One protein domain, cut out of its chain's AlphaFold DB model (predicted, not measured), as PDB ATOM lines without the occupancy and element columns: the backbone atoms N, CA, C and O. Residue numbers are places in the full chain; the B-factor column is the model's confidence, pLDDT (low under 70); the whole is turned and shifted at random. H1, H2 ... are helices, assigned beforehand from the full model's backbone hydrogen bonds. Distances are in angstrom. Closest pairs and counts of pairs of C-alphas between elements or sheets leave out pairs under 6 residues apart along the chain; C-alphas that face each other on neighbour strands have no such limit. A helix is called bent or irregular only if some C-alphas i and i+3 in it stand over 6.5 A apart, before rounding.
ATOM      1  N   TRP A   6       7.166  15.399  34.433       77.38
ATOM      2  CA  TRP A   6       7.540  16.563  33.626       77.38
ATOM      3  C   TRP A   6       6.848  17.870  34.028       77.38
ATOM      4  O   TRP A   6       7.455  18.937  33.966       77.38
ATOM      5  N   ARG A   7       5.577  17.807  34.433       74.81
ATOM      6  CA  ARG A   7       4.801  18.988  34.830       74.81
ATOM      7  C   ARG A   7       5.310  19.539  36.157       74.81
ATOM      8  O   ARG A   7       5.485  20.748  36.274       74.81
ATOM      9  N   ASP A   8       5.583  18.655  37.108       74.56
ATOM     10  CA  ASP A   8       6.050  19.036  38.441       74.56
ATOM     11  C   ASP A   8       7.467  19.626  38.362       74.56
ATOM     12  O   ASP A   8       7.733  20.680  38.941       74.56
ATOM     13  N   ALA A   9       8.339  19.032  37.535       80.62
ATOM     14  CA  ALA A   9       9.662  19.577  37.233       80.62
ATOM     15  C   ALA A   9       9.591  20.955  36.545       80.62
ATOM     16  O   ALA A   9      10.303  21.879  36.936       80.62
ATOM     17  N   TYR A  10       8.702  21.125  35.559       83.31
ATOM     18  CA  TYR A  10       8.498  22.407  34.876       83.31
ATOM     19  C   TYR A  10       8.020  23.508  35.834       83.31
ATOM     20  O   TYR A  10       8.552  24.619  35.816       83.31
ATOM     21  N   VAL A  11       7.034  23.209  36.687       81.62
ATOM     22  CA  VAL A  11       6.512  24.160  37.680       81.62
ATOM     23  C   VAL A  11       7.607  24.541  38.675       81.62
ATOM     24  O   VAL A  11       7.809  25.729  38.922       81.62
ATOM     25  N   ALA A  12       8.361  23.570  39.195       82.00
ATOM     26  CA  ALA A  12       9.468  23.834  40.111       82.00
ATOM     27  C   ALA A  12      10.551  24.723  39.471       82.00
ATOM     28  O   ALA A  12      10.933  25.737  40.058       82.00
ATOM     29  N   ALA A  13      10.980  24.406  38.245       86.88
ATOM     30  CA  ALA A  13      11.975  25.190  37.512       86.88
ATOM     31  C   ALA A  13      11.503  26.630  37.248       86.88
ATOM     32  O   ALA A  13      12.254  27.584  37.451       86.88
ATOM     33  N   ARG A  14      10.235  26.813  36.856       86.50
ATOM     34  CA  ARG A  14       9.660  28.147  36.626       86.50
ATOM     35  C   ARG A  14       9.537  28.971  37.900       86.50
ATOM     36  O   ARG A  14       9.802  30.168  37.869       86.50
ATOM     37  N   ARG A  15       9.173  28.355  39.024       86.62
ATOM     38  CA  ARG A  15       9.115  29.058  40.314       86.62
ATOM     39  C   ARG A  15      10.497  29.449  40.809       86.62
ATOM     40  O   ARG A  15      10.657  30.563  41.297       86.62
ATOM     41  N   LEU A  16      11.492  28.580  40.626       90.69
ATOM     42  CA  LEU A  16      12.882  28.918  40.915       90.69
ATOM     43  C   LEU A  16      13.331  30.120  40.076       90.69
ATOM     44  O   LEU A  16      13.866  31.077  40.622       90.69
ATOM     45  N   SER A  17      13.041  30.105  38.774       91.06
ATOM     46  CA  SER A  17      13.375  31.212  37.874       91.06
ATOM     47  C   SER A  17      12.666  32.519  38.258       91.06
ATOM     48  O   SER A  17      13.320  33.557  38.329       91.06
ATOM     49  N   SER A  18      11.375  32.475  38.613       90.88
ATOM     50  CA  SER A  18      10.637  33.641  39.132       90.88
ATOM     51  C   SER A  18      11.242  34.174  40.437       90.88
ATOM     52  O   SER A  18      11.379  35.383  40.611       90.88
ATOM     53  N   CYS A  19      11.657  33.284  41.343       91.25
ATOM     54  CA  CYS A  19      12.319  33.662  42.591       91.25
ATOM     55  C   CYS A  19      13.658  34.367  42.323       91.25
ATOM     56  O   CYS A  19      13.897  35.450  42.853       91.25
ATOM     57  N   VAL A  20      14.489  33.817  41.430       93.69
ATOM     58  CA  VAL A  20      15.741  34.457  40.993       93.69
ATOM     59  C   VAL A  20      15.461  35.819  40.355       93.69
ATOM     60  O   VAL A  20      16.117  36.798  40.698       93.69
ATOM     61  N   ALA A  21      14.453  35.920  39.488       94.81
ATOM     62  CA  ALA A  21      14.068  37.182  38.866       94.81
ATOM     63  C   ALA A  21      13.612  38.225  39.899       94.81
ATOM     64  O   ALA A  21      13.997  39.387  39.803       94.81
ATOM     65  N   ALA A  22      12.859  37.823  40.927       92.94
ATOM     66  CA  ALA A  22      12.476  38.706  42.024       92.94
ATOM     67  C   ALA A  22      13.689  39.189  42.841       92.94
ATOM     68  O   ALA A  22      13.722  40.350  43.243       92.94
ATOM     69  N   LEU A  23      14.705  38.342  43.044       93.12
ATOM     70  CA  LEU A  23      15.966  38.751  43.677       93.12
ATOM     71  C   LEU A  23      16.762  39.724  42.798       93.12
ATOM     72  O   LEU A  23      17.329  40.679  43.321       93.12
ATOM     73  N   VAL A  24      16.763  39.533  41.476       94.75
ATOM     74  CA  VAL A  24      17.366  40.487  40.528       94.75
ATOM     75  C   VAL A  24      16.644  41.834  40.577       94.75
ATOM     76  O   VAL A  24      17.307  42.868  40.619       94.75
ATOM     77  N   VAL A  25      15.307  41.840  40.630       94.19
ATOM     78  CA  VAL A  25      14.525  43.072  40.834       94.19
ATOM     79  C   VAL A  25      14.924  43.733  42.152       94.19
ATOM     80  O   VAL A  25      15.234  44.917  42.154       94.19
ATOM     81  N   LEU A  26      14.983  42.982  43.258       93.00
ATOM     82  CA  LEU A  26      15.394  43.521  44.558       93.00
ATOM     83  C   LEU A  26      16.800  44.131  44.512       93.00
ATOM     84  O   LEU A  26      17.005  45.213  45.049       93.00
ATOM     85  N   TYR A  27      17.750  43.458  43.862       94.12
ATOM     86  CA  TYR A  27      19.112  43.958  43.693       94.12
ATOM     87  C   TYR A  27      19.134  45.289  42.934       94.12
ATOM     88  O   TYR A  27      19.671  46.261  43.457       94.12
ATOM     89  N   ILE A  28      18.490  45.352  41.762       94.50
ATOM     90  CA  ILE A  28      18.414  46.569  40.936       94.50
ATOM     91  C   ILE A  28      17.744  47.719  41.705       94.50
ATOM     92  O   ILE A  28      18.147  48.873  41.600       94.50
ATOM     93  N   GLU A  29      16.730  47.409  42.506       92.31
ATOM     94  CA  GLU A  29      16.017  48.395  43.315       92.31
ATOM     95  C   GLU A  29      16.858  48.954  44.465       92.31
ATOM     96  O   GLU A  29      16.828  50.158  44.745       92.31
ATOM     97  N   VAL A  30      17.630  48.092  45.129       92.06
ATOM     98  CA  VAL A  30      18.545  48.495  46.202       92.06
ATOM     99  C   VAL A  30      19.692  49.329  45.640       92.06
ATOM    100  O   VAL A  30      19.959  50.402  46.183       92.06
ATOM    101  N   THR A  31      20.331  48.901  44.547       93.62
ATOM    102  CA  THR A  31      21.417  49.677  43.930       93.62
ATOM    103  C   THR A  31      20.909  51.011  43.393       93.62
ATOM    104  O   THR A  31      21.513  52.041  43.681       93.62
ATOM    105  N   GLY A  32      19.739  51.039  42.746       92.69
ATOM    106  CA  GLY A  32      19.097  52.281  42.309       92.69
ATOM    107  C   GLY A  32      18.765  53.232  43.463       92.69
ATOM    108  O   GLY A  32      18.955  54.441  43.345       92.69
ATOM    109  N   SER A  33      18.339  52.707  44.617       91.69
ATOM    110  CA  SER A  33      18.085  53.523  45.816       91.69
ATOM    111  C   SER A  33      19.375  54.096  46.416       91.69
ATOM    112  O   SER A  33      19.393  55.245  46.857       91.69
ATOM    113  N   ILE A  34      20.467  53.323  46.415       91.69
ATOM    114  CA  ILE A  34      21.794  53.788  46.853       91.69
ATOM    115  C   ILE A  34      22.321  54.868  45.897       91.69
ATOM    116  O   ILE A  34      22.807  55.901  46.360       91.69
ATOM    117  N   ALA A  35      22.169  54.666  44.586       92.38
ATOM    118  CA  ALA A  35      22.516  55.640  43.554       92.38
ATOM    119  C   ALA A  35      21.720  56.948  43.712       92.38
ATOM    120  O   ALA A  35      22.282  58.033  43.759       92.38
ATOM    121  N   THR A  36      20.409  56.857  43.922       91.75
ATOM    122  CA  THR A  36      19.567  58.045  44.150       91.75
ATOM    123  C   THR A  36      20.005  58.815  45.404       91.75
ATOM    124  O   THR A  36      20.054  60.043  45.409       91.75
ATOM    125  N   ARG A  37      20.369  58.098  46.477       91.56
ATOM    126  CA  ARG A  37      20.871  58.716  47.712       91.56
ATOM    127  C   ARG A  37      22.222  59.398  47.511       91.56
ATOM    128  O   ARG A  37      22.460  60.428  48.123       91.56
ATOM    129  N   THR A  38      23.110  58.808  46.721       91.81
ATOM    130  CA  THR A  38      24.433  59.389  46.446       91.81
ATOM    131  C   THR A  38      24.308  60.630  45.562       91.81
ATOM    132  O   THR A  38      24.869  61.658  45.919       91.81
ATOM    133  N   ALA A  39      23.461  60.601  44.528       91.31
ATOM    134  CA  ALA A  39      23.153  61.777  43.707       91.31
ATOM    135  C   ALA A  39      22.570  62.955  44.519       91.31
ATOM    136  O   ALA A  39      22.867  64.110  44.224       91.31
ATOM    137  N   LEU A  40      21.790  62.681  45.575       91.56
ATOM    138  CA  LEU A  40      21.226  63.720  46.449       91.56
ATOM    139  C   LEU A  40      22.294  64.567  47.158       91.56
ATOM    140  O   LEU A  40      22.088  65.761  47.360       91.56
ATOM    141  N   TYR A  41      23.401  63.950  47.574       87.75
ATOM    142  CA  TYR A  41      24.481  64.636  48.292       87.75
ATOM    143  C   TYR A  41      25.563  65.199  47.365       87.75
ATOM    144  O   TYR A  41      26.460  65.889  47.843       87.75
ATOM    145  N   GLY A  42      25.472  64.920  46.065       90.94
ATOM    146  CA  GLY A  42      26.602  65.039  45.160       90.94
ATOM    147  C   GLY A  42      27.482  63.795  45.251       90.94
ATOM    148  O   GLY A  42      27.818  63.323  46.339       90.94
ATOM    149  N   ALA A 299      16.389  64.560  43.928       91.00
ATOM    150  CA  ALA A 299      16.424  63.110  44.089       91.00
ATOM    151  C   ALA A 299      15.772  62.624  45.400       91.00
ATOM    152  O   ALA A 299      15.386  61.457  45.496       91.00
ATOM    153  N   TRP A 300      15.551  63.500  46.393       90.62
ATOM    154  CA  TRP A 300      14.869  63.144  47.646       90.62
ATOM    155  C   TRP A 300      13.472  62.541  47.414       90.62
ATOM    156  O   TRP A 300      13.079  61.615  48.127       90.62
ATOM    157  N   VAL A 301      12.741  63.004  46.389       90.75
ATOM    158  CA  VAL A 301      11.423  62.450  46.031       90.75
ATOM    159  C   VAL A 301      11.574  60.989  45.609       90.75
ATOM    160  O   VAL A 301      10.836  60.121  46.079       90.75
ATOM    161  N   ARG A 302      12.574  60.692  44.769       89.38
ATOM    162  CA  ARG A 302      12.883  59.333  44.308       89.38
ATOM    163  C   ARG A 302      13.349  58.442  45.462       89.38
ATOM    164  O   ARG A 302      12.898  57.301  45.544       89.38
ATOM    165  N   CYS A 303      14.137  58.965  46.406       88.00
ATOM    166  CA  CYS A 303      14.537  58.237  47.618       88.00
ATOM    167  C   CYS A 303      13.325  57.736  48.423       88.00
ATOM    168  O   CYS A 303      13.290  56.572  48.830       88.00
ATOM    169  N   LEU A 304      12.306  58.581  48.620       86.81
ATOM    170  CA  LEU A 304      11.081  58.191  49.330       86.81
ATOM    171  C   LEU A 304      10.289  57.113  48.576       86.81
ATOM    172  O   LEU A 304       9.732  56.202  49.194       86.81
ATOM    173  N   LEU A 305      10.250  57.195  47.243       86.31
ATOM    174  CA  LEU A 305       9.542  56.236  46.394       86.31
ATOM    175  C   LEU A 305      10.264  54.879  46.301       86.31
ATOM    176  O   LEU A 305       9.600  53.838  46.311       86.31
ATOM    177  N   GLY A 306      11.599  54.874  46.247       78.25
ATOM    178  CA  GLY A 306      12.423  53.664  46.142       78.25
ATOM    179  C   GLY A 306      12.412  52.804  47.410       78.25
ATOM    180  O   GLY A 306      12.254  51.581  47.341       78.25
ATOM    181  N   LEU A 307      12.467  53.442  48.587       76.19
ATOM    182  CA  LEU A 307      12.577  52.747  49.876       76.19
ATOM    183  C   LEU A 307      11.375  51.830  50.165       76.19
ATOM    184  O   LEU A 307      11.526  50.762  50.758       76.19
ATOM    185  N   GLY A 308      10.181  52.201  49.694       80.38
ATOM    186  CA  GLY A 308       8.961  51.430  49.916       80.38
ATOM    187  C   GLY A 308       8.962  50.052  49.246       80.38
ATOM    188  O   GLY A 308       8.586  49.063  49.881       80.38
ATOM    189  N   VAL A 309       9.364  49.948  47.976       82.31
ATOM    190  CA  VAL A 309       9.308  48.673  47.233       82.31
ATOM    191  C   VAL A 309      10.403  47.722  47.695       82.31
ATOM    192  O   VAL A 309      10.093  46.569  48.006       82.31
ATOM    193  N   ALA A 310      11.641  48.209  47.822       85.81
ATOM    194  CA  ALA A 310      12.765  47.408  48.300       85.81
ATOM    195  C   ALA A 310      12.505  46.855  49.711       85.81
ATOM    196  O   ALA A 310      12.711  45.666  49.954       85.81
ATOM    197  N   PHE A 311      11.954  47.674  50.617       86.69
ATOM    198  CA  PHE A 311      11.596  47.232  51.966       86.69
ATOM    199  C   PHE A 311      10.524  46.134  51.962       86.69
ATOM    200  O   PHE A 311      10.690  45.113  52.625       86.69
ATOM    201  N   ASN A 312       9.432  46.311  51.208       86.81
ATOM    202  CA  ASN A 312       8.360  45.309  51.159       86.81
ATOM    203  C   ASN A 312       8.846  43.996  50.529       86.81
ATOM    204  O   ASN A 312       8.576  42.924  51.066       86.81
ATOM    205  N   LEU A 313       9.575  44.071  49.413       87.69
ATOM    206  CA  LEU A 313      10.116  42.886  48.753       87.69
ATOM    207  C   LEU A 313      11.144  42.177  49.647       87.69
ATOM    208  O   LEU A 313      11.064  40.963  49.806       87.69
ATOM    209  N   GLY A 314      12.031  42.926  50.311       89.81
ATOM    210  CA  GLY A 314      12.984  42.395  51.286       89.81
ATOM    211  C   GLY A 314      12.308  41.727  52.489       89.81
ATOM    212  O   GLY A 314      12.696  40.624  52.875       89.81
ATOM    213  N   ALA A 315      11.249  42.330  53.038       88.75
ATOM    214  CA  ALA A 315      10.461  41.732  54.116       88.75
ATOM    215  C   ALA A 315       9.802  40.414  53.675       88.75
ATOM    216  O   ALA A 315       9.852  39.423  54.402       88.75
ATOM    217  N   ASN A 316       9.247  40.368  52.461       89.62
ATOM    218  CA  ASN A 316       8.665  39.146  51.907       89.62
ATOM    219  C   ASN A 316       9.723  38.058  51.679       89.62
ATOM    220  O   ASN A 316       9.461  36.898  51.992       89.62
ATOM    221  N   CYS A 317      10.919  38.420  51.198       90.38
ATOM    222  CA  CYS A 317      12.056  37.503  51.098       90.38
ATOM    223  C   CYS A 317      12.426  36.922  52.469       90.38
ATOM    224  O   CYS A 317      12.584  35.711  52.593       90.38
ATOM    225  N   ALA A 318      12.510  37.760  53.506       90.69
ATOM    226  CA  ALA A 318      12.844  37.319  54.858       90.69
ATOM    227  C   ALA A 318      11.802  36.334  55.416       90.69
ATOM    228  O   ALA A 318      12.164  35.256  55.885       90.69
ATOM    229  N   VAL A 319      10.506  36.654  55.304       90.31
ATOM    230  CA  VAL A 319       9.431  35.746  55.742       90.31
ATOM    231  C   VAL A 319       9.452  34.447  54.942       90.31
ATOM    232  O   VAL A 319       9.309  33.370  55.518       90.31
ATOM    233  N   ALA A 320       9.670  34.521  53.630       89.50
ATOM    234  CA  ALA A 320       9.753  33.335  52.793       89.50
ATOM    235  C   ALA A 320      10.913  32.420  53.215       89.50
ATOM    236  O   ALA A 320      10.717  31.212  53.322       89.50
ATOM    237  N   LEU A 321      12.089  32.976  53.530       90.56
ATOM    238  CA  LEU A 321      13.230  32.211  54.042       90.56
ATOM    239  C   LEU A 321      12.912  31.520  55.374       90.56
ATOM    240  O   LEU A 321      13.258  30.351  55.542       90.56
ATOM    241  N   LEU A 322      12.208  32.199  56.289       90.38
ATOM    242  CA  LEU A 322      11.768  31.599  57.555       90.38
ATOM    243  C   LEU A 322      10.819  30.417  57.320       90.38
ATOM    244  O   LEU A 322      11.005  29.352  57.907       90.38
ATOM    245  N   VAL A 323       9.847  30.568  56.414       88.06
ATOM    246  CA  VAL A 323       8.903  29.497  56.054       88.06
ATOM    247  C   VAL A 323       9.626  28.309  55.414       88.06
ATOM    248  O   VAL A 323       9.356  27.163  55.774       88.06
ATOM    249  N   VAL A 324      10.555  28.560  54.486       88.25
ATOM    250  CA  VAL A 324      11.351  27.506  53.836       88.25
ATOM    251  C   VAL A 324      12.215  26.772  54.861       88.25
ATOM    252  O   VAL A 324      12.221  25.541  54.880       88.25
ATOM    253  N   GLY A 325      12.888  27.505  55.751       86.38
ATOM    254  CA  GLY A 325      13.698  26.932  56.823       86.38
ATOM    255  C   GLY A 325      12.870  26.073  57.779       86.38
ATOM    256  O   GLY A 325      13.244  24.936  58.069       86.38
ATOM    257  N   HIS A 326      11.706  26.564  58.209       87.69
ATOM    258  CA  HIS A 326      10.797  25.804  59.064       87.69
ATOM    259  C   HIS A 326      10.252  24.551  58.359       87.69
ATOM    260  O   HIS A 326      10.240  23.471  58.952       87.69
ATOM    261  N   SER A 327       9.848  24.654  57.088       85.62
ATOM    262  CA  SER A 327       9.383  23.518  56.276       85.62
ATOM    263  C   SER A 327      10.458  22.439  56.130       85.62
ATOM    264  O   SER A 327      10.182  21.249  56.297       85.62
ATOM    265  N   TRP A 328      11.705  22.847  55.888       86.12
ATOM    266  CA  TRP A 328      12.834  21.927  55.802       86.12
ATOM    267  C   TRP A 328      13.102  21.214  57.131       86.12
ATOM    268  O   TRP A 328      13.255  19.993  57.154       86.12
ATOM    269  N   LEU A 329      13.124  21.959  58.240       86.88
ATOM    270  CA  LEU A 329      13.399  21.408  59.568       86.88
ATOM    271  C   LEU A 329      12.283  20.480  60.066       86.88
ATOM    272  O   LEU A 329      12.581  19.456  60.675       86.88
ATOM    273  N   SER A 330      11.019  20.820  59.802       83.75
ATOM    274  CA  SER A 330       9.857  20.074  60.307       83.75
ATOM    275  C   SER A 330       9.422  18.915  59.405       83.75
ATOM    276  O   SER A 330       9.042  17.866  59.917       83.75
ATOM    277  N   ARG A 331       9.463  19.083  58.074       80.56
ATOM    278  CA  ARG A 331       8.871  18.141  57.101       80.56
ATOM    279  C   ARG A 331       9.851  17.603  56.060       80.56
ATOM    280  O   ARG A 331       9.477  16.711  55.309       80.56
ATOM    281  N   ARG A 332      11.087  18.123  55.997       83.00
ATOM    282  CA  ARG A 332      12.081  17.811  54.943       83.00
ATOM    283  C   ARG A 332      11.584  18.101  53.518       83.00
ATOM    284  O   ARG A 332      12.104  17.555  52.551       83.00
ATOM    285  N   GLU A 333      10.617  19.007  53.385       80.19
ATOM    286  CA  GLU A 333      10.068  19.443  52.100       80.19
ATOM    287  C   GLU A 333      10.668  20.793  51.689       80.19
ATOM    288  O   GLU A 333      10.618  21.765  52.452       80.19
ATOM    289  N   VAL A 334      11.201  20.867  50.464       80.44
ATOM    290  CA  VAL A 334      11.682  22.119  49.864       80.44
ATOM    291  C   VAL A 334      10.518  22.814  49.165       80.44
ATOM    292  O   VAL A 334      10.009  22.348  48.145       80.44
ATOM    293  N   TRP A 335      10.096  23.948  49.716       83.75
ATOM    294  CA  TRP A 335       9.092  24.819  49.117       83.75
ATOM    295  C   TRP A 335       9.771  26.026  48.459       83.75
ATOM    296  O   TRP A 335      10.685  26.608  49.032       83.75
ATOM    297  N   ILE A 336       9.336  26.405  47.255       85.88
ATOM    298  CA  ILE A 336       9.871  27.568  46.532       85.88
ATOM    299  C   ILE A 336       8.798  28.665  46.532       85.88
ATOM    300  O   ILE A 336       7.717  28.429  45.987       85.88
ATOM    301  N   PRO A 337       9.046  29.840  47.134       85.75
ATOM    302  CA  PRO A 337       8.081  30.937  47.192       85.75
ATOM    303  C   PRO A 337       7.928  31.645  45.839       85.75
ATOM    304  O   PRO A 337       8.841  31.647  45.017       85.75
ATOM    305  N   ASP A 338       6.781  32.294  45.632       84.19
ATOM    306  CA  ASP A 338       6.628  33.313  44.583       84.19
ATOM    307  C   ASP A 338       6.533  34.692  45.246       84.19
ATOM    308  O   ASP A 338       5.555  34.998  45.923       84.19
ATOM    309  N   LEU A 339       7.592  35.493  45.153       86.56
ATOM    310  CA  LEU A 339       7.787  36.675  46.006       86.56
ATOM    311  C   LEU A 339       7.056  37.921  45.485       86.56
ATOM    312  O   LEU A 339       6.662  38.801  46.252       86.56
ATOM    313  N   TYR A 340       6.868  37.984  44.172       85.31
ATOM    314  CA  TYR A 340       6.477  39.189  43.452       85.31
ATOM    315  C   TYR A 340       4.975  39.551  43.486       85.31
ATOM    316  O   TYR A 340       4.657  40.743  43.515       85.31
ATOM    317  N   PRO A 341       4.013  38.607  43.533       82.75
ATOM    318  CA  PRO A 341       2.584  38.940  43.487       82.75
ATOM    319  C   PRO A 341       2.109  39.943  44.549       82.75
ATOM    320  O   PRO A 341       1.255  40.789  44.290       82.75
ATOM    321  N   SER A 342       2.725  39.906  45.728       78.44
ATOM    322  CA  SER A 342       2.422  40.785  46.862       78.44
ATOM    323  C   SER A 342       2.729  42.279  46.622       78.44
ATOM    324  O   SER A 342       2.189  43.136  47.330       78.44
ATOM    325  N   ILE A 343       3.572  42.611  45.635       85.31
ATOM    326  CA  ILE A 343       4.051  43.979  45.370       85.31
ATOM    327  C   ILE A 343       3.521  44.588  44.062       85.31
ATOM    328  O   ILE A 343       3.715  45.781  43.834       85.31
ATOM    329  N   GLN A 344       2.790  43.832  43.238       87.88
ATOM    330  CA  GLN A 344       2.371  44.252  41.889       87.88
ATOM    331  C   GLN A 344       1.656  45.618  41.851       87.88
ATOM    332  O   GLN A 344       2.066  46.526  41.131       87.88
ATOM    333  N   ARG A 345       0.628  45.816  42.689       84.94
ATOM    334  CA  ARG A 345      -0.113  47.095  42.743       84.94
ATOM    335  C   ARG A 345       0.748  48.266  43.218       84.94
ATOM    336  O   ARG A 345       0.519  49.406  42.823       84.94
ATOM    337  N   ARG A 346       1.737  47.995  44.077       87.12
ATOM    338  CA  ARG A 346       2.659  49.024  44.581       87.12
ATOM    339  C   ARG A 346       3.603  49.491  43.481       87.12
ATOM    340  O   ARG A 346       3.890  50.677  43.427       87.12
ATOM    341  N   ILE A 347       4.025  48.590  42.596       90.25
ATOM    342  CA  ILE A 347       4.867  48.913  41.437       90.25
ATOM    343  C   ILE A 347       4.112  49.785  40.436       90.25
ATOM    344  O   ILE A 347       4.658  50.790  39.996       90.25
ATOM    345  N   GLN A 348       2.843  49.481  40.140       90.62
ATOM    346  CA  GLN A 348       2.009  50.351  39.298       90.62
ATOM    347  C   GLN A 348       1.881  51.759  39.904       90.62
ATOM    348  O   GLN A 348       2.178  52.742  39.227       90.62
ATOM    349  N   LEU A 349       1.526  51.869  41.192       90.88
ATOM    350  CA  LEU A 349       1.438  53.166  41.878       90.88
ATOM    351  C   LEU A 349       2.782  53.907  41.876       90.88
ATOM    352  O   LEU A 349       2.830  55.092  41.561       90.88
ATOM    353  N   ARG A 350       3.874  53.206  42.193       91.12
ATOM    354  CA  ARG A 350       5.221  53.776  42.172       91.12
ATOM    355  C   ARG A 350       5.586  54.279  40.783       91.12
ATOM    356  O   ARG A 350       6.100  55.382  40.688       91.12
ATOM    357  N   SER A 351       5.304  53.519  39.728       93.62
ATOM    358  CA  SER A 351       5.603  53.936  38.355       93.62
ATOM    359  C   SER A 351       4.899  55.248  37.999       93.62
ATOM    360  O   SER A 351       5.515  56.134  37.419       93.62
ATOM    361  N   LEU A 352       3.647  55.434  38.431       93.75
ATOM    362  CA  LEU A 352       2.911  56.682  38.215       93.75
ATOM    363  C   LEU A 352       3.534  57.849  38.992       93.75
ATOM    364  O   LEU A 352       3.683  58.940  38.446       93.75
ATOM    365  N   LEU A 353       3.931  57.619  40.247       93.69
ATOM    366  CA  LEU A 353       4.587  58.636  41.073       93.69
ATOM    367  C   LEU A 353       5.979  59.004  40.537       93.69
ATOM    368  O   LEU A 353       6.311  60.184  40.486       93.69
ATOM    369  N   LEU A 354       6.760  58.018  40.087       93.56
ATOM    370  CA  LEU A 354       8.053  58.237  39.438       93.56
ATOM    371  C   LEU A 354       7.885  59.007  38.132       93.56
ATOM    372  O   LEU A 354       8.638  59.935  37.882       93.56
ATOM    373  N   LEU A 355       6.887  58.669  37.309       93.94
ATOM    374  CA  LEU A 355       6.580  59.429  36.096       93.94
ATOM    375  C   LEU A 355       6.257  60.893  36.427       93.94
ATOM    376  O   LEU A 355       6.792  61.791  35.783       93.94
ATOM    377  N   GLY A 356       5.449  61.137  37.463       94.12
ATOM    378  CA  GLY A 356       5.169  62.486  37.956       94.12
ATOM    379  C   GLY A 356       6.429  63.229  38.407       94.12
ATOM    380  O   GLY A 356       6.630  64.374  38.012       94.12
ATOM    381  N   ALA A 357       7.311  62.569  39.166       92.50
ATOM    382  CA  ALA A 357       8.588  63.143  39.597       92.50
ATOM    383  C   ALA A 357       9.505  63.461  38.404       92.50
ATOM    384  O   ALA A 357      10.095  64.533  38.339       92.50
ATOM    385  N   THR A 358       9.579  62.560  37.426       92.81
ATOM    386  CA  THR A 358      10.341  62.729  36.186       92.81
ATOM    387  C   THR A 358       9.859  63.923  35.370       92.81
ATOM    388  O   THR A 358      10.690  64.718  34.934       92.81
ATOM    389  N   ILE A 359       8.542  64.090  35.218       92.69
ATOM    390  CA  ILE A 359       7.943  65.247  34.538       92.69
ATOM    391  C   ILE A 359       8.225  66.536  35.322       92.69
ATOM    392  O   ILE A 359       8.634  67.530  34.729       92.69
ATOM    393  N   ALA A 360       8.069  66.514  36.651       91.75
ATOM    394  CA  ALA A 360       8.309  67.679  37.504       91.75
ATOM    395  C   ALA A 360       9.768  68.165  37.454       91.75
ATOM    396  O   ALA A 360      10.007  69.364  37.509       91.75
ATOM    397  N   THR A 361      10.733  67.255  37.290       90.12
ATOM    398  CA  THR A 361      12.166  67.585  37.147       90.12
ATOM    399  C   THR A 361      12.601  67.818  35.693       90.12
ATOM    400  O   THR A 361      13.785  67.685  35.382       90.12
ATOM    401  N   ASN A 362      11.662  68.057  34.769       90.94
ATOM    402  CA  ASN A 362      11.921  68.196  33.329       90.94
ATOM    403  C   ASN A 362      12.835  67.084  32.762       90.94
ATOM    404  O   ASN A 362      13.759  67.336  31.990       90.94
ATOM    405  N   TYR A 363      12.620  65.839  33.188       93.31
ATOM    406  CA  TYR A 363      13.381  64.664  32.755       93.31
ATOM    407  C   TYR A 363      14.888  64.671  33.093       93.31
ATOM    408  O   TYR A 363      15.617  63.902  32.479       93.31
ATOM    409  N   TRP A 364      15.360  65.460  34.073       92.56
ATOM    410  CA  TRP A 364      16.795  65.640  34.393       92.56
ATOM    411  C   TRP A 364      17.638  64.353  34.398       92.56
ATOM    412  O   TRP A 364      18.481  64.190  33.531       92.56
ATOM    413  N   HIS A 365      17.376  63.404  35.299       91.19
ATOM    414  CA  HIS A 365      18.147  62.150  35.369       91.19
ATOM    415  C   HIS A 365      18.128  61.300  34.077       91.19
ATOM    416  O   HIS A 365      19.055  60.540  33.815       91.19
ATOM    417  N   ILE A 366      17.069  61.403  33.262       93.88
ATOM    418  CA  ILE A 366      17.003  60.719  31.961       93.88
ATOM    419  C   ILE A 366      17.850  61.480  30.943       93.88
ATOM    420  O   ILE A 366      18.588  60.858  30.184       93.88
ATOM    421  N   PHE A 367      17.751  62.811  30.936       93.88
ATOM    422  CA  PHE A 367      18.589  63.682  30.120       93.88
ATOM    423  C   PHE A 367      20.069  63.434  30.413       93.88
ATOM    424  O   PHE A 367      20.816  63.163  29.485       93.88
ATOM    425  N   GLU A 368      20.453  63.432  31.686       92.44
ATOM    426  CA  GLU A 368      21.803  63.143  32.164       92.44
ATOM    427  C   GLU A 368      22.308  61.793  31.639       92.44
ATOM    428  O   GLU A 368      23.374  61.704  31.033       92.44
ATOM    429  N   TYR A 369      21.494  60.743  31.778       93.25
ATOM    430  CA  TYR A 369      21.816  59.428  31.234       93.25
ATOM    431  C   TYR A 369      22.013  59.443  29.717       93.25
ATOM    432  O   TYR A 369      22.941  58.811  29.215       93.25
ATOM    433  N   CYS A 370      21.145  60.127  28.972       93.94
ATOM    434  CA  CYS A 370      21.248  60.173  27.516       93.94
ATOM    435  C   CYS A 370      22.455  61.007  27.068       93.94
ATOM    436  O   CYS A 370      23.176  60.579  26.174       93.94
ATOM    437  N   LEU A 371      22.708  62.146  27.716       93.06
ATOM    438  CA  LEU A 371      23.847  63.015  27.432       93.06
ATOM    439  C   LEU A 371      25.161  62.252  27.608       93.06
ATOM    440  O   LEU A 371      25.951  62.186  26.673       93.06
ATOM    441  N   GLN A 372      25.354  61.593  28.754       91.56
ATOM    442  CA  GLN A 372      26.619  60.917  29.032       91.56
ATOM    443  C   GLN A 372      26.833  59.653  28.191       91.56
ATOM    444  O   GLN A 372      27.945  59.409  27.730       91.56
ATOM    445  N   ASN A 373      25.785  58.867  27.906       91.31
ATOM    446  CA  ASN A 373      25.931  57.750  26.960       91.31
ATOM    447  C   ASN A 373      26.211  58.243  25.529       91.31
ATOM    448  O   ASN A 373      26.989  57.610  24.813       91.31
ATOM    449  N   GLY A 374      25.611  59.367  25.125       92.12
ATOM    450  CA  GLY A 374      25.869  60.010  23.841       92.12
ATOM    451  C   GLY A 374      27.311  60.507  23.721       92.12
ATOM    452  O   GLY A 374      27.989  60.164  22.750       92.12
ATOM    453  N   ASN A 375      27.803  61.234  24.730       91.25
ATOM    454  CA  ASN A 375      29.195  61.688  24.808       91.25
ATOM    455  C   ASN A 375      30.160  60.502  24.750       91.25
ATOM    456  O   ASN A 375      31.071  60.480  23.921       91.25
ATOM    457  N   ALA A 376      29.889  59.455  25.537       89.31
ATOM    458  CA  ALA A 376      30.702  58.247  25.544       89.31
ATOM    459  C   ALA A 376      30.771  57.555  24.181       89.31
ATOM    460  O   ALA A 376      31.815  57.029  23.796       89.31
ATOM    461  N   ARG A 377      29.672  57.582  23.427       90.50
ATOM    462  CA  ARG A 377      29.597  57.027  22.077       90.50
ATOM    463  C   ARG A 377      30.373  57.852  21.048       90.50
ATOM    464  O   ARG A 377      30.894  57.262  20.107       90.50
ATOM    465  N   GLN A 378      30.424  59.173  21.203       88.94
ATOM    466  CA  GLN A 378      31.200  60.061  20.330       88.94
ATOM    467  C   GLN A 378      32.680  60.160  20.719       88.94
ATOM    468  O   GLN A 378      33.475  60.692  19.953       88.94
ATOM    469  N   GLY A 379      33.066  59.640  21.887       83.94
ATOM    470  CA  GLY A 379      34.406  59.869  22.428       83.94
ATOM    471  C   GLY A 379      34.616  61.318  22.880       83.94
ATOM    472  O   GLY A 379      35.754  61.768  22.959       83.94
ATOM    473  N   ILE A 380      33.525  62.034  23.162       81.62
ATOM    474  CA  ILE A 380      33.531  63.357  23.798       81.62
ATOM    475  C   ILE A 380      33.619  63.142  25.314       81.62
ATOM    476  O   ILE A 380      33.311  62.045  25.795       81.62
ATOM    477  N   ASN A 381      34.048  64.169  26.055       70.44
ATOM    478  CA  ASN A 381      34.259  64.108  27.498       70.44
ATOM    479  C   ASN A 381      33.103  63.380  28.221       70.44
ATOM    480  O   ASN A 381      31.932  63.774  28.135       70.44
ATOM    481  N   GLN A 382      33.439  62.252  28.851       68.81
ATOM    482  CA  GLN A 382      32.486  61.390  29.543       68.81
ATOM    483  C   GLN A 382      32.371  61.881  30.981       68.81
ATOM    484  O   GLN A 382      33.232  61.585  31.803       68.81
ATOM    485  N   GLY A 383      31.299  62.607  31.279       71.25
ATOM    486  CA  GLY A 383      30.994  63.004  32.645       71.25
ATOM    487  C   GLY A 383      30.534  61.822  33.503       71.25
ATOM    488  O   GLY A 383      30.487  60.659  33.083       71.25
ATOM    489  N   PHE A 384      30.136  62.118  34.736       82.81
ATOM    490  CA  PHE A 384      29.770  61.093  35.710       82.81
ATOM    491  C   PHE A 384      28.351  60.568  35.489       82.81
ATOM    492  O   PHE A 384      27.434  61.350  35.275       82.81
ATOM    493  N   LEU A 385      28.100  59.259  35.601       83.44
ATOM    494  CA  LEU A 385      26.732  58.740  35.498       83.44
ATOM    495  C   LEU A 385      26.444  57.609  36.483       83.44
ATOM    496  O   LEU A 385      27.024  56.524  36.429       83.44
ATOM    497  N   LEU A 386      25.422  57.810  37.315       87.06
ATOM    498  CA  LEU A 386      24.883  56.761  38.175       87.06
ATOM    499  C   LEU A 386      23.866  55.894  37.422       87.06
ATOM    500  O   LEU A 386      22.648  56.012  37.594       87.06
ATOM    501  N   HIS A 387      24.375  54.973  36.601       88.75
ATOM    502  CA  HIS A 387      23.565  54.088  35.754       88.75
ATOM    503  C   HIS A 387      22.462  53.319  36.499       88.75
ATOM    504  O   HIS A 387      21.397  53.055  35.932       88.75
ATOM    505  N   ASP A 388      22.695  52.958  37.761       91.50
ATOM    506  CA  ASP A 388      21.750  52.170  38.555       91.50
ATOM    507  C   ASP A 388      20.428  52.902  38.825       91.50
ATOM    508  O   ASP A 388      19.385  52.251  38.938       91.50
ATOM    509  N   MET A 389      20.437  54.238  38.864       91.12
ATOM    510  CA  MET A 389      19.225  55.035  39.067       91.12
ATOM    511  C   MET A 389      18.255  54.865  37.888       91.12
ATOM    512  O   MET A 389      17.127  54.403  38.068       91.12
ATOM    513  N   VAL A 390      18.719  55.128  36.660       92.38
ATOM    514  CA  VAL A 390      17.897  54.969  35.444       92.38
ATOM    515  C   VAL A 390      17.542  53.505  35.198       92.38
ATOM    516  O   VAL A 390      16.428  53.193  34.772       92.38
ATOM    517  N   ARG A 391      18.450  52.577  35.528       93.44
ATOM    518  CA  ARG A 391      18.187  51.142  35.408       93.44
ATOM    519  C   ARG A 391      17.035  50.684  36.309       93.44
ATOM    520  O   ARG A 391      16.248  49.835  35.882       93.44
ATOM    521  N   SER A 392      16.943  51.205  37.528       93.88
ATOM    522  CA  SER A 392      15.870  50.867  38.468       93.88
ATOM    523  C   SER A 392      14.515  51.417  38.023       93.88
ATOM    524  O   SER A 392      13.523  50.677  37.955       93.88
ATOM    525  N   ASP A 393      14.480  52.683  37.607       93.50
ATOM    526  CA  ASP A 393      13.254  53.325  37.133       93.50
ATOM    527  C   ASP A 393      12.763  52.691  35.820       93.50
ATOM    528  O   ASP A 393      11.590  52.323  35.706       93.50
ATOM    529  N   GLY A 394      13.669  52.434  34.868       94.44
ATOM    530  CA  GLY A 394      13.367  51.747  33.609       94.44
ATOM    531  C   GLY A 394      12.752  50.358  33.813       94.44
ATOM    532  O   GLY A 394      11.760  50.010  33.157       94.44
ATOM    533  N   LEU A 395      13.275  49.582  34.769       95.12
ATOM    534  CA  LEU A 395      12.714  48.280  35.131       95.12
ATOM    535  C   LEU A 395      11.331  48.426  35.782       95.12
ATOM    536  O   LEU A 395      10.415  47.678  35.440       95.12
ATOM    537  N   THR A 396      11.153  49.402  36.676       94.81
ATOM    538  CA  THR A 396       9.864  49.684  37.327       94.81
ATOM    539  C   THR A 396       8.778  50.009  36.300       94.81
ATOM    540  O   THR A 396       7.683  49.445  36.360       94.81
ATOM    541  N   TYR A 397       9.082  50.869  35.325       95.69
ATOM    542  CA  TYR A 397       8.169  51.215  34.235       95.69
ATOM    543  C   TYR A 397       7.830  50.005  33.353       95.69
ATOM    544  O   TYR A 397       6.658  49.782  33.043       95.69
ATOM    545  N   LEU A 398       8.818  49.168  33.009       96.31
ATOM    546  CA  LEU A 398       8.587  47.966  32.201       96.31
ATOM    547  C   LEU A 398       7.708  46.947  32.941       96.31
ATOM    548  O   LEU A 398       6.800  46.356  32.358       96.31
ATOM    549  N   LEU A 399       7.954  46.752  34.238       95.44
ATOM    550  CA  LEU A 399       7.161  45.859  35.078       95.44
ATOM    551  C   LEU A 399       5.730  46.382  35.256       95.44
ATOM    552  O   LEU A 399       4.782  45.603  35.167       95.44
ATOM    553  N   ALA A 400       5.547  47.690  35.438       95.62
ATOM    554  CA  ALA A 400       4.224  48.306  35.477       95.62
ATOM    555  C   ALA A 400       3.471  48.144  34.144       95.62
ATOM    556  O   ALA A 400       2.281  47.813  34.149       95.62
ATOM    557  N   LEU A 401       4.159  48.287  33.006       95.62
ATOM    558  CA  LEU A 401       3.589  47.998  31.688       95.62
ATOM    559  C   LEU A 401       3.180  46.524  31.566       95.62
ATOM    560  O   LEU A 401       2.064  46.226  31.152       95.62
ATOM    561  N   ALA A 402       4.046  45.591  31.964       94.81
ATOM    562  CA  ALA A 402       3.727  44.166  31.928       94.81
ATOM    563  C   ALA A 402       2.505  43.831  32.803       94.81
ATOM    564  O   ALA A 402       1.649  43.049  32.396       94.81
ATOM    565  N   LEU A 403       2.387  44.449  33.982       93.44
ATOM    566  CA  LEU A 403       1.241  44.265  34.874       93.44
ATOM    567  C   LEU A 403      -0.052  44.831  34.289       93.44
ATOM    568  O   LEU A 403      -1.063  44.138  34.275       93.44
ATOM    569  N   THR A 404      -0.022  46.058  33.767       93.00
ATOM    570  CA  THR A 404      -1.201  46.655  33.116       93.00
ATOM    571  C   THR A 404      -1.635  45.849  31.891       93.00
ATOM    572  O   THR A 404      -2.826  45.600  31.711       93.00
ATOM    573  N   LEU A 405      -0.684  45.352  31.095       92.44
ATOM    574  CA  LEU A 405      -0.957  44.447  29.981       92.44
ATOM    575  C   LEU A 405      -1.604  43.140  30.458       92.44
ATOM    576  O   LEU A 405      -2.588  42.690  29.874       92.44
ATOM    577  N   ALA A 406      -1.082  42.545  31.531       89.44
ATOM    578  CA  ALA A 406      -1.625  41.329  32.121       89.44
ATOM    579  C   ALA A 406      -3.054  41.522  32.657       89.44
ATOM    580  O   ALA A 406      -3.893  40.642  32.456       89.44
ATOM    581  N   ASP A 407      -3.343  42.672  33.274       87.81
ATOM    582  CA  ASP A 407      -4.675  43.045  33.763       87.81
ATOM    583  C   ASP A 407      -5.672  43.232  32.607       87.81
ATOM    584  O   ASP A 407      -6.793  42.718  32.659       87.81
ATOM    585  N   VAL A 408      -5.262  43.921  31.534       89.75
ATOM    586  CA  VAL A 408      -6.097  44.164  30.343       89.75
ATOM    587  C   VAL A 408      -6.390  42.866  29.590       89.75
ATOM    588  O   VAL A 408      -7.527  42.631  29.174       89.75
ATOM    589  N   LEU A 409      -5.381  42.009  29.421       86.25
ATOM    590  CA  LEU A 409      -5.524  40.725  28.734       86.25
ATOM    591  C   LEU A 409      -6.135  39.636  29.628       86.25
ATOM    592  O   LEU A 409      -6.536  38.595  29.113       86.25
ATOM    593  N   GLN A 410      -6.241  39.871  30.941       84.75
ATOM    594  CA  GLN A 410      -6.658  38.880  31.940       84.75
ATOM    595  C   GLN A 410      -5.788  37.610  31.887       84.75
ATOM    596  O   GLN A 410      -6.275  36.478  31.935       84.75
ATOM    597  N   THR A 411      -4.471  37.800  31.777       84.12
ATOM    598  CA  THR A 411      -3.479  36.717  31.662       84.12
ATOM    599  C   THR A 411      -2.462  36.747  32.802       84.12
ATOM    600  O   THR A 411      -2.236  37.785  33.421       84.12
ATOM    601  N   ARG A 412      -1.817  35.605  33.072       85.88
ATOM    602  CA  ARG A 412      -0.657  35.519  33.972       85.88
ATOM    603  C   ARG A 412       0.622  35.555  33.132       85.88
ATOM    604  O   ARG A 412       0.806  34.695  32.272       85.88
ATOM    605  N   LEU A 413       1.471  36.550  33.368       88.31
ATOM    606  CA  LEU A 413       2.770  36.702  32.712       88.31
ATOM    607  C   LEU A 413       3.886  36.181  33.619       88.31
ATOM    608  O   LEU A 413       3.774  36.212  34.845       88.31
ATOM    609  N   CYS A 414       4.974  35.709  33.017       89.62
ATOM    610  CA  CYS A 414       6.111  35.184  33.761       89.62
ATOM    611  C   CYS A 414       7.128  36.306  34.044       89.62
ATOM    612  O   CYS A 414       7.602  36.967  33.117       89.62
ATOM    613  N   LEU A 415       7.453  36.530  35.325       92.38
ATOM    614  CA  LEU A 415       8.373  37.588  35.767       92.38
ATOM    615  C   LEU A 415       9.787  37.411  35.205       92.38
ATOM    616  O   LEU A 415      10.389  38.375  34.741       92.38
ATOM    617  N   ASP A 416      10.291  36.178  35.223       93.31
ATOM    618  CA  ASP A 416      11.593  35.784  34.682       93.31
ATOM    619  C   ASP A 416      11.775  36.227  33.233       93.31
ATOM    620  O   ASP A 416      12.816  36.779  32.890       93.31
ATOM    621  N   VAL A 417      10.748  36.061  32.398       93.56
ATOM    622  CA  VAL A 417      10.808  36.463  30.989       93.56
ATOM    623  C   VAL A 417      10.890  37.983  30.849       93.56
ATOM    624  O   VAL A 417      11.723  38.475  30.094       93.56
ATOM    625  N   VAL A 418      10.073  38.739  31.589       95.50
ATOM    626  CA  VAL A 418      10.070  40.213  31.513       95.50
ATOM    627  C   VAL A 418      11.401  40.795  31.997       95.50
ATOM    628  O   VAL A 418      11.963  41.673  31.343       95.50
ATOM    629  N   VAL A 419      11.938  40.277  33.104       96.44
ATOM    630  CA  VAL A 419      13.242  40.700  33.636       96.44
ATOM    631  C   VAL A 419      14.371  40.321  32.676       96.44
ATOM    632  O   VAL A 419      15.260  41.137  32.437       96.44
ATOM    633  N   LEU A 420      14.330  39.126  32.078       96.06
ATOM    634  CA  LEU A 420      15.325  38.694  31.095       96.06
ATOM    635  C   LEU A 420      15.333  39.605  29.862       96.06
ATOM    636  O   LEU A 420      16.405  40.043  29.450       96.06
ATOM    637  N   LEU A 421      14.159  39.927  29.306       96.12
ATOM    638  CA  LEU A 421      14.039  40.850  28.172       96.12
ATOM    639  C   LEU A 421      14.684  42.203  28.490       96.12
ATOM    640  O   LEU A 421      15.465  42.709  27.686       96.12
ATOM    641  N   TYR A 422      14.420  42.747  29.680       96.88
ATOM    642  CA  TYR A 422      15.029  43.998  30.123       96.88
ATOM    643  C   TYR A 422      16.554  43.910  30.201       96.88
ATOM    644  O   TYR A 422      17.252  44.711  29.589       96.88
ATOM    645  N   VAL A 423      17.078  42.920  30.930       95.69
ATOM    646  CA  VAL A 423      18.522  42.766  31.156       95.69
ATOM    647  C   VAL A 423      19.270  42.555  29.840       95.69
ATOM    648  O   VAL A 423      20.327  43.150  29.643       95.69
ATOM    649  N   VAL A 424      18.710  41.768  28.918       96.31
ATOM    650  CA  VAL A 424      19.295  41.554  27.587       96.31
ATOM    651  C   VAL A 424      19.320  42.854  26.779       96.31
ATOM    652  O   VAL A 424      20.353  43.167  26.190       96.31
ATOM    653  N   CYS A 425      18.240  43.644  26.788       96.38
ATOM    654  CA  CYS A 425      18.204  44.925  26.072       96.38
ATOM    655  C   CYS A 425      19.183  45.948  26.665       96.38
ATOM    656  O   CYS A 425      19.877  46.623  25.913       96.38
ATOM    657  N   VAL A 426      19.301  46.024  27.996       94.06
ATOM    658  CA  VAL A 426      20.287  46.889  28.676       94.06
ATOM    659  C   VAL A 426      21.721  46.478  28.321       94.06
ATOM    660  O   VAL A 426      22.584  47.331  28.092       94.06
ATOM    661  N   HIS A 427      21.989  45.171  28.267       95.00
ATOM    662  CA  HIS A 427      23.304  44.649  27.905       95.00
ATOM    663  C   HIS A 427      23.654  44.953  26.440       95.00
ATOM    664  O   HIS A 427      24.776  45.350  26.151       95.00
ATOM    665  N   GLN A 428      22.679  44.851  25.535       95.25
ATOM    666  CA  GLN A 428      22.833  45.136  24.104       95.25
ATOM    667  C   GLN A 428      22.524  46.595  23.727       95.25
ATOM    668  O   GLN A 428      22.318  46.887  22.551       95.25
ATOM    669  N   ARG A 429      22.488  47.524  24.694       93.88
ATOM    670  CA  ARG A 429      22.028  48.905  24.462       93.88
ATOM    671  C   ARG A 429      22.779  49.611  23.331       93.88
ATOM    672  O   ARG A 429      22.137  50.164  22.448       93.88
ATOM    673  N   LEU A 430      24.111  49.525  23.306       92.00
ATOM    674  CA  LEU A 430      24.930  50.205  22.299       92.00
ATOM    675  C   LEU A 430      24.715  49.592  20.909       92.00
ATOM    676  O   LEU A 430      24.526  50.317  19.936       92.00
ATOM    677  N   SER A 431      24.655  48.260  20.827       94.44
ATOM    678  CA  SER A 431      24.333  47.526  19.596       94.44
ATOM    679  C   SER A 431      22.951  47.907  19.053       94.44
ATOM    680  O   SER A 431      22.769  48.037  17.849       94.44
ATOM    681  N   LEU A 432      21.967  48.108  19.934       94.50
ATOM    682  CA  LEU A 432      20.609  48.496  19.546       94.50
ATOM    683  C   LEU A 432      20.537  49.952  19.072       94.50
ATOM    684  O   LEU A 432      19.923  50.210  18.040       94.50
ATOM    685  N   VAL A 433      21.189  50.884  19.775       94.38
ATOM    686  CA  VAL A 433      21.255  52.303  19.377       94.38
ATOM    687  C   VAL A 433      21.939  52.445  18.014       94.38
ATOM    688  O   VAL A 433      21.402  53.089  17.114       94.38
ATOM    689  N   THR A 434      23.080  51.776  17.828       91.94
ATOM    690  CA  THR A 434      23.835  51.798  16.564       91.94
ATOM    691  C   THR A 434      23.116  51.093  15.417       91.94
ATOM    692  O   THR A 434      23.296  51.490  14.270       91.94
ATOM    693  N   PHE A 435      22.282  50.088  15.700       94.62
ATOM    694  CA  PHE A 435      21.457  49.420  14.693       94.62
ATOM    695  C   PHE A 435      20.232  50.248  14.280       94.62
ATOM    696  O   PHE A 435      19.876  50.269  13.105       94.62
ATOM    697  N   LEU A 436      19.564  50.910  15.231       94.25
ATOM    698  CA  LEU A 436      18.334  51.665  14.967       94.25
ATOM    699  C   LEU A 436      18.599  53.051  14.370       94.25
ATOM    700  O   LEU A 436      17.803  53.501  13.549       94.25
ATOM    701  N   GLN A 437      19.678  53.722  14.793       93.19
ATOM    702  CA  GLN A 437      20.106  55.051  14.323       93.19
ATOM    703  C   GLN A 437      18.989  56.113  14.275       93.19
ATOM    704  O   GLN A 437      18.980  56.998  13.420       93.19
ATOM    705  N   SER A 476      14.220  66.169  22.654       93.31
ATOM    706  CA  SER A 476      13.475  64.923  22.435       93.31
ATOM    707  C   SER A 476      14.202  63.938  21.516       93.31
ATOM    708  O   SER A 476      14.058  62.728  21.692       93.31
ATOM    709  N   TYR A 477      15.003  64.430  20.567       94.25
ATOM    710  CA  TYR A 477      15.816  63.595  19.678       94.25
ATOM    711  C   TYR A 477      16.922  62.852  20.439       94.25
ATOM    712  O   TYR A 477      17.127  61.670  20.183       94.25
ATOM    713  N   LEU A 478      17.547  63.486  21.439       94.75
ATOM    714  CA  LEU A 478      18.542  62.846  22.306       94.75
ATOM    715  C   LEU A 478      17.912  61.672  23.066       94.75
ATOM    716  O   LEU A 478      18.441  60.562  23.061       94.75
ATOM    717  N   LEU A 479      16.731  61.901  23.654       95.06
ATOM    718  CA  LEU A 479      15.975  60.849  24.335       95.06
ATOM    719  C   LEU A 479      15.583  59.717  23.378       95.06
ATOM    720  O   LEU A 479      15.707  58.548  23.728       95.06
ATOM    721  N   ALA A 480      15.101  60.043  22.175       94.50
ATOM    722  CA  ALA A 480      14.666  59.048  21.195       94.50
ATOM    723  C   ALA A 480      15.814  58.135  20.737       94.50
ATOM    724  O   ALA A 480      15.612  56.927  20.598       94.50
ATOM    725  N   THR A 481      17.003  58.705  20.541       95.44
ATOM    726  CA  THR A 481      18.209  57.981  20.125       95.44
ATOM    727  C   THR A 481      18.697  57.061  21.237       95.44
ATOM    728  O   THR A 481      18.751  55.840  21.067       95.44
ATOM    729  N   GLU A 482      18.985  57.629  22.409       94.56
ATOM    730  CA  GLU A 482      19.675  56.927  23.494       94.56
ATOM    731  C   GLU A 482      18.742  55.999  24.297       94.56
ATOM    732  O   GLU A 482      19.200  55.026  24.898       94.56
ATOM    733  N   LEU A 483      17.418  56.212  24.258       95.44
ATOM    734  CA  LEU A 483      16.417  55.291  24.827       95.44
ATOM    735  C   LEU A 483      15.801  54.339  23.793       95.44
ATOM    736  O   LEU A 483      14.859  53.610  24.118       95.44
ATOM    737  N   SER A 484      16.315  54.291  22.564       95.31
ATOM    738  CA  SER A 484      15.810  53.383  21.525       95.31
ATOM    739  C   SER A 484      15.830  51.909  21.973       95.31
ATOM    740  O   SER A 484      14.855  51.180  21.770       95.31
ATOM    741  N   TRP A 485      16.867  51.486  22.708       95.25
ATOM    742  CA  TRP A 485      16.948  50.151  23.322       95.25
ATOM    743  C   TRP A 485      15.806  49.880  24.315       95.25
ATOM    744  O   TRP A 485      15.312  48.754  24.416       95.25
ATOM    745  N   TYR A 486      15.360  50.907  25.041       96.06
ATOM    746  CA  TYR A 486      14.277  50.793  26.009       96.06
ATOM    747  C   TYR A 486      12.925  50.671  25.301       96.06
ATOM    748  O   TYR A 486      12.094  49.849  25.688       96.06
ATOM    749  N   VAL A 487      12.733  51.402  24.199       95.88
ATOM    750  CA  VAL A 487      11.557  51.247  23.327       95.88
ATOM    751  C   VAL A 487      11.474  49.826  22.762       95.88
ATOM    752  O   VAL A 487      10.390  49.236  22.751       95.88
ATOM    753  N   VAL A 488      12.606  49.229  22.371       96.31
ATOM    754  CA  VAL A 488      12.665  47.813  21.965       96.31
ATOM    755  C   VAL A 488      12.242  46.894  23.112       96.31
ATOM    756  O   VAL A 488      11.416  46.006  22.896       96.31
ATOM    757  N   ALA A 489      12.732  47.121  24.334       96.88
ATOM    758  CA  ALA A 489      12.335  46.329  25.500       96.88
ATOM    759  C   ALA A 489      10.816  46.402  25.757       96.88
ATOM    760  O   ALA A 489      10.171  45.364  25.922       96.88
ATOM    761  N   LEU A 490      10.227  47.604  25.707       96.88
ATOM    762  CA  LEU A 490       8.776  47.806  25.817       96.88
ATOM    763  C   LEU A 490       8.025  47.033  24.719       96.88
ATOM    764  O   LEU A 490       7.073  46.304  25.011       96.88
ATOM    765  N   GLY A 491       8.479  47.139  23.467       96.75
ATOM    766  CA  GLY A 491       7.895  46.441  22.322       96.75
ATOM    767  C   GLY A 491       7.942  44.917  22.455       96.75
ATOM    768  O   GLY A 491       6.939  44.245  22.204       96.75
ATOM    769  N   LEU A 492       9.068  44.361  22.912       96.38
ATOM    770  CA  LEU A 492       9.225  42.923  23.149       96.38
ATOM    771  C   LEU A 492       8.312  42.423  24.274       96.38
ATOM    772  O   LEU A 492       7.698  41.365  24.136       96.38
ATOM    773  N   THR A 493       8.161  43.188  25.357       95.00
ATOM    774  CA  THR A 493       7.241  42.848  26.453       95.00
ATOM    775  C   THR A 493       5.778  42.883  26.004       95.00
ATOM    776  O   THR A 493       5.013  41.974  26.343       95.00
ATOM    777  N   LEU A 494       5.387  43.873  25.193       95.12
ATOM    778  CA  LEU A 494       4.051  43.930  24.586       95.12
ATOM    779  C   LEU A 494       3.802  42.726  23.667       95.12
ATOM    780  O   LEU A 494       2.768  42.060  23.779       95.12
ATOM    781  N   LEU A 495       4.761  42.414  22.792       94.38
ATOM    782  CA  LEU A 495       4.682  41.278  21.879       94.38
ATOM    783  C   LEU A 495       4.571  39.954  22.643       94.38
ATOM    784  O   LEU A 495       3.735  39.122  22.292       94.38
ATOM    785  N   TYR A 496       5.346  39.784  23.716       92.94
ATOM    786  CA  TYR A 496       5.275  38.625  24.602       92.94
ATOM    787  C   TYR A 496       3.876  38.448  25.214       92.94
ATOM    788  O   TYR A 496       3.302  37.358  25.118       92.94
ATOM    789  N   GLY A 497       3.285  39.507  25.779       87.94
ATOM    790  CA  GLY A 497       1.948  39.420  26.374       87.94
ATOM    791  C   GLY A 497       0.848  39.121  25.349       87.94
ATOM    792  O   GLY A 497       0.018  38.236  25.565       87.94
ATOM    793  N   VAL A 498       0.877  39.775  24.183       88.19
ATOM    794  CA  VAL A 498      -0.102  39.530  23.106       88.19
ATOM    795  C   VAL A 498       0.059  38.131  22.495       88.19
ATOM    796  O   VAL A 498      -0.934  37.475  22.163       88.19
ATOM    797  N   ALA A 499       1.294  37.646  22.340       86.44
ATOM    798  CA  ALA A 499       1.565  36.306  21.823       86.44
ATOM    799  C   ALA A 499       1.023  35.206  22.748       86.44
ATOM    800  O   ALA A 499       0.597  34.163  22.250       86.44
ATOM    801  N   LEU A 500       0.984  35.444  24.063       80.00
ATOM    802  CA  LEU A 500       0.387  34.533  25.043       80.00
ATOM    803  C   LEU A 500      -1.151  34.526  25.001       80.00
ATOM    804  O   LEU A 500      -1.750  33.457  25.133       80.00
ATOM    805  N   ASP A 501      -1.802  35.667  24.756       72.12
ATOM    806  CA  ASP A 501      -3.271  35.762  24.686       72.12
ATOM    807  C   ASP A 501      -3.863  35.013  23.472       72.12
ATOM    808  O   ASP A 501      -4.841  34.266  23.592       72.12
ATOM    809  N   LYS A 502      -3.231  35.120  22.293       61.66
ATOM    810  CA  LYS A 502      -3.717  34.515  21.031       61.66
ATOM    811  C   LYS A 502      -4.023  32.998  21.106       61.66
ATOM    812  O   LYS A 502      -5.098  32.594  20.645       61.66
ATOM    813  N   PRO A 503      -3.150  32.122  21.643       56.16
ATOM    814  CA  PRO A 503      -3.444  30.695  21.787       56.16
ATOM    815  C   PRO A 503      -4.425  30.385  22.931       56.16
ATOM    816  O   PRO A 503      -5.207  29.436  22.810       56.16
ATOM    817  N   LEU A 504      -4.433  31.176  24.012       52.94
ATOM    818  CA  LEU A 504      -5.332  31.000  25.162       52.94
ATOM    819  C   LEU A 504      -6.785  31.338  24.800       52.94
ATOM    820  O   LEU A 504      -7.671  30.509  25.024       52.94
ATOM    821  N   ARG A 505      -7.034  32.467  24.123       49.88
ATOM    822  CA  ARG A 505      -8.368  32.815  23.604       49.88
ATOM    823  C   ARG A 505      -8.872  31.833  22.554       49.88
ATOM    824  O   ARG A 505     -10.044  31.476  22.599       49.88
ATOM    825  N   ARG A 506      -8.020  31.314  21.659       49.88
ATOM    826  CA  ARG A 506      -8.427  30.265  20.695       49.88
ATOM    827  C   ARG A 506      -8.832  28.952  21.377       49.88
ATOM    828  O   ARG A 506      -9.743  28.279  20.894       49.88
ATOM    829  N   ARG A 507      -8.199  28.589  22.501       47.78
ATOM    830  CA  ARG A 507      -8.600  27.426  23.319       47.78
ATOM    831  C   ARG A 507      -9.875  27.687  24.130       47.78
ATOM    832  O   ARG A 507     -10.694  26.779  24.233       47.78
ATOM    833  N   LEU A 508     -10.066  28.905  24.643       42.81
ATOM    834  CA  LEU A 508     -11.254  29.322  25.405       42.81
ATOM    835  C   LEU A 508     -12.496  29.539  24.521       42.81
ATOM    836  O   LEU A 508     -13.587  29.136  24.902       42.81
ATOM    837  N   TRP A 509     -12.360  30.067  23.302       36.12
ATOM    838  CA  TRP A 509     -13.485  30.198  22.362       36.12
ATOM    839  C   TRP A 509     -13.964  28.859  21.791       36.12
ATOM    840  O   TRP A 509     -15.136  28.726  21.454       36.12
TER     841      TRP A 509
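This is residues 6 to 42, 299 to 437 and 476 to 509 of the 665 residues of an uncharacterized protein of Saprolegnia parasitica (strain CBS 223.65) (UniProt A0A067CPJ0). H5 runs through the middle of an all-helix body, H6 and H9 pack with it as an up-and-down bundle of three, and H1 and H3 cross it. H2 packs on H1 and H3 with its first half, the short H4, H7 and H8 gather at one end, and residues 6 to 11 of H1 stick out. The printed part has 210 residues with nine named helices, H1 to H9, and no named strand; it is compact, with a radius of gyration of the C-alphas of 19.0 A and spans of 60 by 45 by 29 A.

H1, residues 6 to 41, touches H2, residues 299 to 331, opposite ways at a shallow tilt of 34 degrees, only just short of steep; their closest C-alphas, Leu 40 and Ala 299, are 5.4 A apart. H2 forms a helical hairpin with H3, residues 341 to 360. H4, residues 364 to 378, touches H8, residues 476 to 482. The hub, H5, residues 387 to 409, touches five helices, among them H1, closest at C-alphas 32 and 389, 4.3 A. H6, residues 415 to 427, touches H9, residues 484 to 509, at a shallow tilt of 27 degrees. H7, residues 429 to 436, touches H9. Every O i to N i+4 pair is within hydrogen-bond range in H4 to H8, against 31 of 32 in H1, 27 of 29 in H2, 14 of 16 in H3 and 20 of 22 in H9.

H1 begins at C-alpha 6 (7.540, 16.563, 33.626) and measures 53.0 A; H2 measures 47.4 A. H3 is irregular, C-alphas 342 and 345 being 8.0 A apart. H9, 37.4 A, ends at C-alpha 509 (-13.485, 30.198, 22.362).

Cuts leave gaps of 10.4 A between C-alphas 42 and 299 and 14.4 A between C-alphas 437 and 476. Of the links printed whole, none is long. pLDDT is under 70 at residues 382 and 502 to 509.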